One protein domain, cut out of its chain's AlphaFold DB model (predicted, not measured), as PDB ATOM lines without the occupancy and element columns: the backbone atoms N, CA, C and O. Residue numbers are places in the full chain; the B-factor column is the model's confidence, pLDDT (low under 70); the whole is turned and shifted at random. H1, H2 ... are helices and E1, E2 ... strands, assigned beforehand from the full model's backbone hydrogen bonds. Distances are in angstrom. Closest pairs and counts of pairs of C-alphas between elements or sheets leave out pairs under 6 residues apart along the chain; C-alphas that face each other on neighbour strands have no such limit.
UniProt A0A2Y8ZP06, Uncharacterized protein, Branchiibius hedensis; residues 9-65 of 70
ATOM      1  N   HIS A   9     -10.634 -36.792  36.046       90.94
ATOM      2  CA  HIS A   9     -11.928 -36.293  35.572       90.94
ATOM      3  C   HIS A   9     -11.846 -35.720  34.144       90.94
ATOM      4  O   HIS A   9     -12.760 -35.925  33.346       90.94
ATOM      5  N   VAL A  10     -10.736 -35.060  33.791       91.81
ATOM      6  CA  VAL A  10     -10.466 -34.585  32.424       91.81
ATOM      7  C   VAL A  10     -10.195 -35.768  31.498       91.81
ATOM      8  O   VAL A  10     -10.710 -35.793  30.383       91.81
ATOM      9  N   ALA A  11      -9.450 -36.776  31.955       92.38
ATOM     10  CA  ALA A  11      -9.193 -37.982  31.180       92.38
ATOM     11  C   ALA A  11     -10.490 -38.735  30.841       92.38
ATOM     12  O   ALA A  11     -10.708 -39.076  29.680       92.38
ATOM     13  N   HIS A  12     -11.398 -38.912  31.808       92.75
ATOM     14  CA  HIS A  12     -12.720 -39.493  31.561       92.75
ATOM     15  C   HIS A  12     -13.554 -38.661  30.584       92.75
ATOM     16  O   HIS A  12     -14.193 -39.233  29.703       92.75
ATOM     17  N   ALA A  13     -13.534 -37.330  30.694       91.69
ATOM     18  CA  ALA A  13     -14.254 -36.461  29.764       91.69
ATOM     19  C   ALA A  13     -13.722 -36.587  28.324       91.69
ATOM     20  O   ALA A  13     -14.505 -36.685  27.382       91.69
ATOM     21  N   LEU A  14     -12.398 -36.644  28.150       91.25
ATOM     22  CA  LEU A  14     -11.763 -36.840  26.842       91.25
ATOM     23  C   LEU A  14     -12.051 -38.233  26.265       91.25
ATOM     24  O   LEU A  14     -12.337 -38.357  25.077       91.25
ATOM     25  N   LEU A  15     -12.024 -39.272  27.104       92.69
ATOM     26  CA  LEU A  15     -12.355 -40.643  26.706       92.69
ATOM     27  C   LEU A  15     -13.835 -40.807  26.350       92.69
ATOM     28  O   LEU A  15     -14.150 -41.557  25.432       92.69
ATOM     29  N   ALA A  16     -14.740 -40.079  27.006       92.12
ATOM     30  CA  ALA A  16     -16.157 -40.063  26.644       92.12
ATOM     31  C   ALA A  16     -16.407 -39.460  25.248       92.12
ATOM     32  O   ALA A  16     -17.394 -39.798  24.599       92.12
ATOM     33  N   GLY A  17     -15.509 -38.585  24.781       88.81
ATOM     34  CA  GLY A  17     -15.516 -38.054  23.418       88.81
ATOM     35  C   GLY A  17     -14.861 -38.975  22.382       88.81
ATOM     36  O   GLY A  17     -14.958 -38.708  21.184       88.81
ATOM     37  N   ALA A  18     -14.191 -40.055  22.798       91.56
ATOM     38  CA  ALA A  18     -13.565 -40.982  21.863       91.56
ATOM     39  C   ALA A  18     -14.618 -41.597  20.927       91.56
ATOM     40  O   ALA A  18     -15.711 -41.976  21.347       91.56
ATOM     41  N   GLY A  19     -14.298 -41.682  19.637       89.31
ATOM     42  CA  GLY A  19     -15.237 -42.171  18.626       89.31
ATOM     43  C   GLY A  19     -16.199 -41.113  18.078       89.31
ATOM     44  O   GLY A  19     -16.905 -41.399  17.113       89.31
ATOM     45  N   GLN A  20     -16.223 -39.892  18.625       92.94
ATOM     46  CA  GLN A  20     -17.019 -38.804  18.054       92.94
ATOM     47  C   GLN A  20     -16.408 -38.289  16.747       92.94
ATOM     48  O   GLN A  20     -15.184 -38.204  16.603       92.94
ATOM     49  N   SER A  21     -17.269 -37.922  15.796       94.00
ATOM     50  CA  SER A  21     -16.846 -37.238  14.576       94.00
ATOM     51  C   SER A  21     -16.342 -35.838  14.909       94.00
ATOM     52  O   SER A  21     -17.004 -35.075  15.610       94.00
ATOM     53  N   VAL A  22     -15.174 -35.500  14.379       93.12
ATOM     54  CA  VAL A  22     -14.546 -34.187  14.493       93.12
ATOM     55  C   VAL A  22     -14.200 -33.662  13.109       93.12
ATOM     56  O   VAL A  22     -13.951 -34.424  12.175       93.12
ATOM     57  N   THR A  23     -14.148 -32.345  12.987       96.00
ATOM     58  CA  THR A  23     -13.684 -31.673  11.777       96.00
ATOM     59  C   THR A  23     -12.251 -31.213  11.999       96.00
ATOM     60  O   THR A  23     -11.974 -30.458  12.928       96.00
ATOM     61  N   ILE A  24     -11.333 -31.680  11.156       94.38
ATOM     62  CA  ILE A  24      -9.946 -31.220  11.134       94.38
ATOM     63  C   ILE A  24      -9.843 -30.128  10.076       94.38
ATOM     64  O   ILE A  24     -10.151 -30.374   8.910       94.38
ATOM     65  N   THR A  25      -9.379 -28.951  10.485       96.44
ATOM     66  CA  THR A  25      -9.054 -27.841   9.587       96.44
ATOM     67  C   THR A  25      -7.546 -27.641   9.587       96.44
ATOM     68  O   THR A  25      -6.976 -27.177  10.574       96.44
ATOM     69  N   ASN A  26      -6.903 -27.991   8.477       95.38
ATOM     70  CA  ASN A  26      -5.495 -27.706   8.240       95.38
ATOM     71  C   ASN A  26      -5.387 -26.345   7.562       95.38
ATOM     72  O   ASN A  26      -6.077 -26.077   6.579       95.38
ATOM     73  N   THR A  27      -4.541 -25.480   8.110       96.69
ATOM     74  CA  THR A  27      -4.260 -24.155   7.555       96.69
ATOM     75  C   THR A  27      -2.765 -24.059   7.320       96.69
ATOM     76  O   THR A  27      -1.988 -24.174   8.267       96.69
ATOM     77  N   GLU A  28      -2.369 -23.862   6.069       95.69
ATOM     78  CA  GLU A  28      -0.969 -23.805   5.658       95.69
ATOM     79  C   GLU A  28      -0.680 -22.468   4.983       95.69
ATOM     80  O   GLU A  28      -1.467 -21.987   4.161       95.69
ATOM     81  N   LEU A  29       0.455 -21.859   5.331       96.19
ATOM     82  CA  LEU A  29       0.959 -20.696   4.614       96.19
ATOM     83  C   LEU A  29       1.541 -21.166   3.282       96.19
ATOM     84  O   LEU A  29       2.370 -22.072   3.253       96.19
ATOM     85  N   VAL A  30       1.110 -20.547   2.189       95.69
ATOM     86  CA  VAL A  30       1.679 -20.781   0.863       95.69
ATOM     87  C   VAL A  30       2.676 -19.668   0.588       95.69
ATOM     88  O   VAL A  30       2.320 -18.489   0.630       95.69
ATOM     89  N   GLU A  31       3.916 -20.047   0.311       97.00
ATOM     90  CA  GLU A  31       5.014 -19.136  -0.009       97.00
ATOM     91  C   GLU A  31       5.333 -19.208  -1.508       97.00
ATOM     92  O   GLU A  31       5.185 -20.259  -2.138       97.00
ATOM     93  N   ASP A  32       5.741 -18.081  -2.087       93.31
ATOM     94  CA  ASP A  32       6.299 -18.030  -3.438       93.31
ATOM     95  C   ASP A  32       7.739 -18.589  -3.443       93.31
ATOM     96  O   ASP A  32       8.335 -18.878  -2.403       93.31
ATOM     97  N   CYS A  33       8.331 -18.728  -4.627       92.81
ATOM     98  CA  CYS A  33       9.680 -19.246  -4.864       92.81
ATOM     99  C   CYS A  33      10.767 -18.513  -4.057       92.81
ATOM    100  O   CYS A  33      11.842 -19.063  -3.819       92.81
ATOM    101  N   ASP A  34      10.508 -17.255  -3.700       94.12
ATOM    102  CA  ASP A  34      11.403 -16.380  -2.948       94.12
ATOM    103  C   ASP A  34      11.132 -16.375  -1.429       94.12
ATOM    104  O   ASP A  34      11.797 -15.643  -0.694       94.12
ATOM    105  N   GLY A  35      10.195 -17.203  -0.950       90.25
ATOM    106  CA  GLY A  35       9.797 -17.290   0.457       90.25
ATOM    107  C   GLY A  35       8.814 -16.202   0.897       90.25
ATOM    108  O   GLY A  35       8.485 -16.111   2.078       90.25
ATOM    109  N   THR A  36       8.336 -15.356  -0.019       94.88
ATOM    110  CA  THR A  36       7.324 -14.349   0.309       94.88
ATOM    111  C   THR A  36       5.962 -15.020   0.497       94.88
ATOM    112  O   THR A  36       5.568 -15.838  -0.337       94.88
ATOM    113  N   PRO A  37       5.188 -14.667   1.540       94.94
ATOM    114  CA  PRO A  37       3.823 -15.155   1.698       94.94
ATOM    115  C   PRO A  37       2.953 -14.813   0.480       94.94
ATOM    116  O   PRO A  37       2.673 -13.643   0.216       94.94
ATOM    117  N   ALA A  38       2.502 -15.836  -0.241       93.88
ATOM    118  CA  ALA A  38       1.640 -15.710  -1.415       93.88
ATOM    119  C   ALA A  38       0.156 -15.904  -1.064       93.88
ATOM    120  O   ALA A  38      -0.726 -15.369  -1.738       93.88
ATOM    121  N   GLY A  39      -0.140 -16.651   0.001       94.94
ATOM    122  CA  GLY A  39      -1.510 -16.879   0.447       94.94
ATOM    123  C   GLY A  39      -1.624 -17.926   1.545       94.94
ATOM    124  O   GLY A  39      -0.647 -18.276   2.202       94.94
ATOM    125  N   VAL A  40      -2.844 -18.424   1.745       96.38
ATOM    126  CA  VAL A  40      -3.158 -19.464   2.731       96.38
ATOM    127  C   VAL A  40      -3.969 -20.560   2.049       96.38
ATOM    128  O   VAL A  40      -4.960 -20.271   1.377       96.38
ATOM    129  N   SER A  41      -3.554 -21.811   2.234       95.75
ATOM    130  CA  SER A  41      -4.317 -22.997   1.856       95.75
ATOM    131  C   SER A  41      -5.100 -23.496   3.066       95.75
ATOM    132  O   SER A  41      -4.551 -23.595   4.166       95.75
ATOM    133  N   VAL A  42      -6.387 -23.796   2.876       97.00
ATOM    134  CA  VAL A  42      -7.255 -24.345   3.922       97.00
ATOM    135  C   VAL A  42      -7.863 -25.648   3.424       97.00
ATOM    136  O   VAL A  42      -8.611 -25.657   2.448       97.00
ATOM    137  N   GLU A  43      -7.577 -26.740   4.124       97.12
ATOM    138  CA  GLU A  43      -8.182 -28.050   3.885       97.12
ATOM    139  C   GLU A  43      -9.040 -28.425   5.093       97.12
ATOM    140  O   GLU A  43      -8.613 -28.306   6.241       97.12
ATOM    141  N   THR A  44     -10.266 -28.883   4.845       96.62
ATOM    142  CA  THR A  44     -11.160 -29.373   5.896       96.62
ATOM    143  C   THR A  44     -11.568 -30.807   5.605       96.62
ATOM    144  O   THR A  44     -11.992 -31.115   4.492       96.62
ATOM    145  N   ARG A  45     -11.466 -31.680   6.610       96.12
ATOM    146  CA  ARG A  45     -11.870 -33.088   6.512       96.12
ATOM    147  C   ARG A  45     -12.527 -33.581   7.790       96.12
ATOM    148  O   ARG A  45     -12.190 -33.134   8.885       96.12
ATOM    149  N   GLU A  46     -13.442 -34.530   7.649       96.19
ATOM    150  CA  GLU A  46     -13.997 -35.252   8.790       96.19
ATOM    151  C   GLU A  46     -13.025 -36.337   9.258       96.19
ATOM    152  O   GLU A  46     -12.344 -36.987   8.461       96.19
ATOM    153  N   ALA A  47     -12.954 -36.523  10.568       93.75
ATOM    154  CA  ALA A  47     -12.183 -37.567  11.215       93.75
ATOM    155  C   ALA A  47     -12.915 -38.053  12.466       93.75
ATOM    156  O   ALA A  47     -13.935 -37.502  12.874       93.75
ATOM    157  N   THR A  48     -12.373 -39.082  13.100       93.44
ATOM    158  CA  THR A  48     -12.871 -39.588  14.375       93.44
ATOM    159  C   THR A  48     -11.872 -39.252  15.470       93.44
ATOM    160  O   THR A  48     -10.672 -39.473  15.300       93.44
ATOM    161  N   LEU A  49     -12.356 -38.732  16.598       90.44
ATOM    162  CA  LEU A  49     -11.515 -38.465  17.755       90.44
ATOM    163  C   LEU A  49     -10.981 -39.788  18.323       90.44
ATOM    164  O   LEU A  49     -11.718 -40.569  18.927       90.44
ATOM    165  N   ALA A  50      -9.691 -40.038  18.119       88.88
ATOM    166  CA  ALA A  50      -8.998 -41.222  18.606       88.88
ATOM    167  C   ALA A  50      -8.240 -40.889  19.898       88.88
ATOM    168  O   ALA A  50      -7.086 -40.467  19.862       88.88
ATOM    169  N   VAL A  51      -8.900 -41.069  21.042       91.50
ATOM    170  CA  VAL A  51      -8.296 -40.899  22.371       91.50
ATOM    171  C   VAL A  51      -8.270 -42.250  23.076       91.50
ATOM    172  O   VAL A  51      -9.266 -42.967  23.098       91.50
ATOM    173  N   THR A  52      -7.122 -42.595  23.655       91.38
ATOM    174  CA  THR A  52      -6.936 -43.799  24.474       91.38
ATOM    175  C   THR A  52      -6.358 -43.413  25.835       91.38
ATOM    176  O   THR A  52      -5.705 -42.371  25.933       91.38
ATOM    177  N   PRO A  53      -6.535 -44.235  26.888       91.56
ATOM    178  CA  PRO A  53      -5.932 -43.965  28.193       91.56
ATOM    179  C   PRO A  53      -4.420 -43.726  28.096       91.56
ATOM    180  O   PRO A  53      -3.907 -42.744  28.630       91.56
ATOM    181  N   ALA A  54      -3.719 -44.553  27.311       90.69
ATOM    182  CA  ALA A  54      -2.276 -44.448  27.118       90.69
ATOM    183  C   ALA A  54      -1.857 -43.126  26.451       90.69
ATOM    184  O   ALA A  54      -0.841 -42.549  26.834       90.69
ATOM    185  N   ALA A  55      -2.653 -42.607  25.506       89.62
ATOM    186  CA  ALA A  55      -2.411 -41.296  24.898       89.62
ATOM    187  C   ALA A  55      -2.510 -40.144  25.916       89.62
ATOM    188  O   ALA A  55      -1.919 -39.087  25.712       89.62
ATOM    189  N   LEU A  56      -3.226 -40.361  27.023       90.44
ATOM    190  CA  LEU A  56      -3.362 -39.424  28.136       90.44
ATOM    191  C   LEU A  56      -2.387 -39.727  29.290       90.44
ATOM    192  O   LEU A  56      -2.444 -39.069  30.322       90.44
ATOM    193  N   GLY A  57      -1.503 -40.721  29.157       91.06
ATOM    194  CA  GLY A  57      -0.607 -41.135  30.242       91.06
ATOM    195  C   GLY A  57      -1.312 -41.868  31.390       91.06
ATOM    196  O   GLY A  57      -0.834 -41.832  32.520       91.06
ATOM    197  N   TRP A  58      -2.450 -42.507  31.109       90.69
ATOM    198  CA  TRP A  58      -3.206 -43.345  32.037       90.69
ATOM    199  C   TRP A  58      -3.188 -44.809  31.590       90.69
ATOM    200  O   TRP A  58      -3.243 -45.115  30.397       90.69
ATOM    201  N   THR A  59      -3.185 -45.732  32.544       92.06
ATOM    202  CA  THR A  59      -3.649 -47.104  32.308       92.06
ATOM    203  C   THR A  59      -5.153 -47.203  32.570       92.06
ATOM    204  O   THR A  59      -5.727 -46.373  33.276       92.06
ATOM    205  N   GLN A  60      -5.806 -48.216  31.991       89.75
ATOM    206  CA  GLN A  60      -7.229 -48.463  32.242       89.75
ATOM    207  C   GLN A  60      -7.478 -48.784  33.727       89.75
ATOM    208  O   GLN A  60      -8.381 -48.214  34.331       89.75
ATOM    209  N   ASP A  61      -6.602 -49.585  34.337       92.00
ATOM    210  CA  ASP A  61      -6.704 -49.979  35.747       92.00
ATOM    211  C   ASP A  61      -6.641 -48.776  36.707       92.00
ATOM    212  O   ASP A  61      -7.359 -48.731  37.704       92.00
ATOM    213  N   GLU A  62      -5.823 -47.761  36.410       90.94
ATOM    214  CA  GLU A  62      -5.755 -46.531  37.216       90.94
ATOM    215  C   GLU A  62      -7.012 -45.657  37.082       90.94
ATOM    216  O   GLU A  62      -7.443 -45.013  38.045       90.94
ATOM    217  N   LEU A  63      -7.616 -45.621  35.890       89.19
ATOM    218  CA  LEU A  63      -8.875 -44.908  35.667       89.19
ATOM    219  C   LEU A  63     -10.040 -45.611  36.369       89.19
ATOM    220  O   LEU A  63     -10.896 -44.944  36.946       89.19
ATOM    221  N   ASP A  64     -10.034 -46.938  36.409       89.06
ATOM    222  CA  ASP A  64     -11.091 -47.714  37.059       89.06
ATOM    223  C   ASP A  64     -10.921 -47.783  38.589       89.06
ATOM    224  O   ASP A  64     -11.898 -47.988  39.311       89.06
ATOM    225  N   ASN A  65      -9.711 -47.550  39.116       89.62
ATOM    226  CA  ASN A  65      -9.445 -47.569  40.555       89.62
ATOM    227  C   ASN A  65      -9.964 -46.295  41.267       89.62
ATOM    228  O   ASN A  65      -9.402 -45.217  41.064       89.62
TER     229      ASN A  65
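This is residues 9 to 65 of the 70 residues of an uncharacterized protein of Branchiibius hedensis (UniProt A0A2Y8ZP06). A long, narrow hairpin of two strands, E1 and E2, forms an arm, and at its open end lies a small, loose head made of two short helices, H1 and H2, and the long link that leads to H2. The turn of the hairpin, residues 32 to 36, lies at the far tip of the arm, while the first and last printed residues both lie at the head. The printed part has 57 residues, with two named helices and two named strands in the order H1, E1, E2, H2 along the chain; the sheet has the order E1 - E2 and is antiparallel, and the class is mixed, helices and strands. The whole is extended, a rod with a radius of gyration of the C-alphas of 18.2 A and spans of 57 by 21 by 14 A.

Helix H1, residues 9 to 16, is joined by a tight link of 4 residues to strand E1, residues 21 to 31. A tight link of 5 residues joins E1 to strand E2, residues 37 to 48, and the two strands are a hairpin. They are antiparallel, with 164 degrees between their N-to-C directions. C-alphas that face each other include 21 and 48, 4.6 A apart, and 31 and 37, 4.5 A apart. N 22 and O 47 are within hydrogen-bond range at 2.8 A, and so are N 41 and O 28 at 2.8 A. H1 is apart from E2. Helix H2, residues 60 to 64, is apart from E1. H1 and H2 are close but not clearly touching: their closest C-alphas, those of His 12 and Leu 63, are 7.8 A apart. In both H1 and H2, every O i to N i+4 pair is within hydrogen-bond range.

H1 begins at C-alpha 9, at (-11.928, -36.293, 35.572), and measures 10.6 A from first to last C-alpha. E1 measures 31.9 A and ends at C-alpha 31, at (5.014, -19.136, -0.009). E2 measures 32.2 A. H2 measures 6.2 A and ends at C-alpha 64, at (-11.091, -47.714, 37.059).

The two C-alphas farthest apart, those of Asp 34 and Asn 65, are 57.4 A apart, while those of His 9 and Asn 65, the first and last printed, are 12.6 A apart. The link from E2 to H2, with 11 residues, is long. The printed part has no cut. The mean pLDDT of the printed part is 93.0, and no printed residue is under 70.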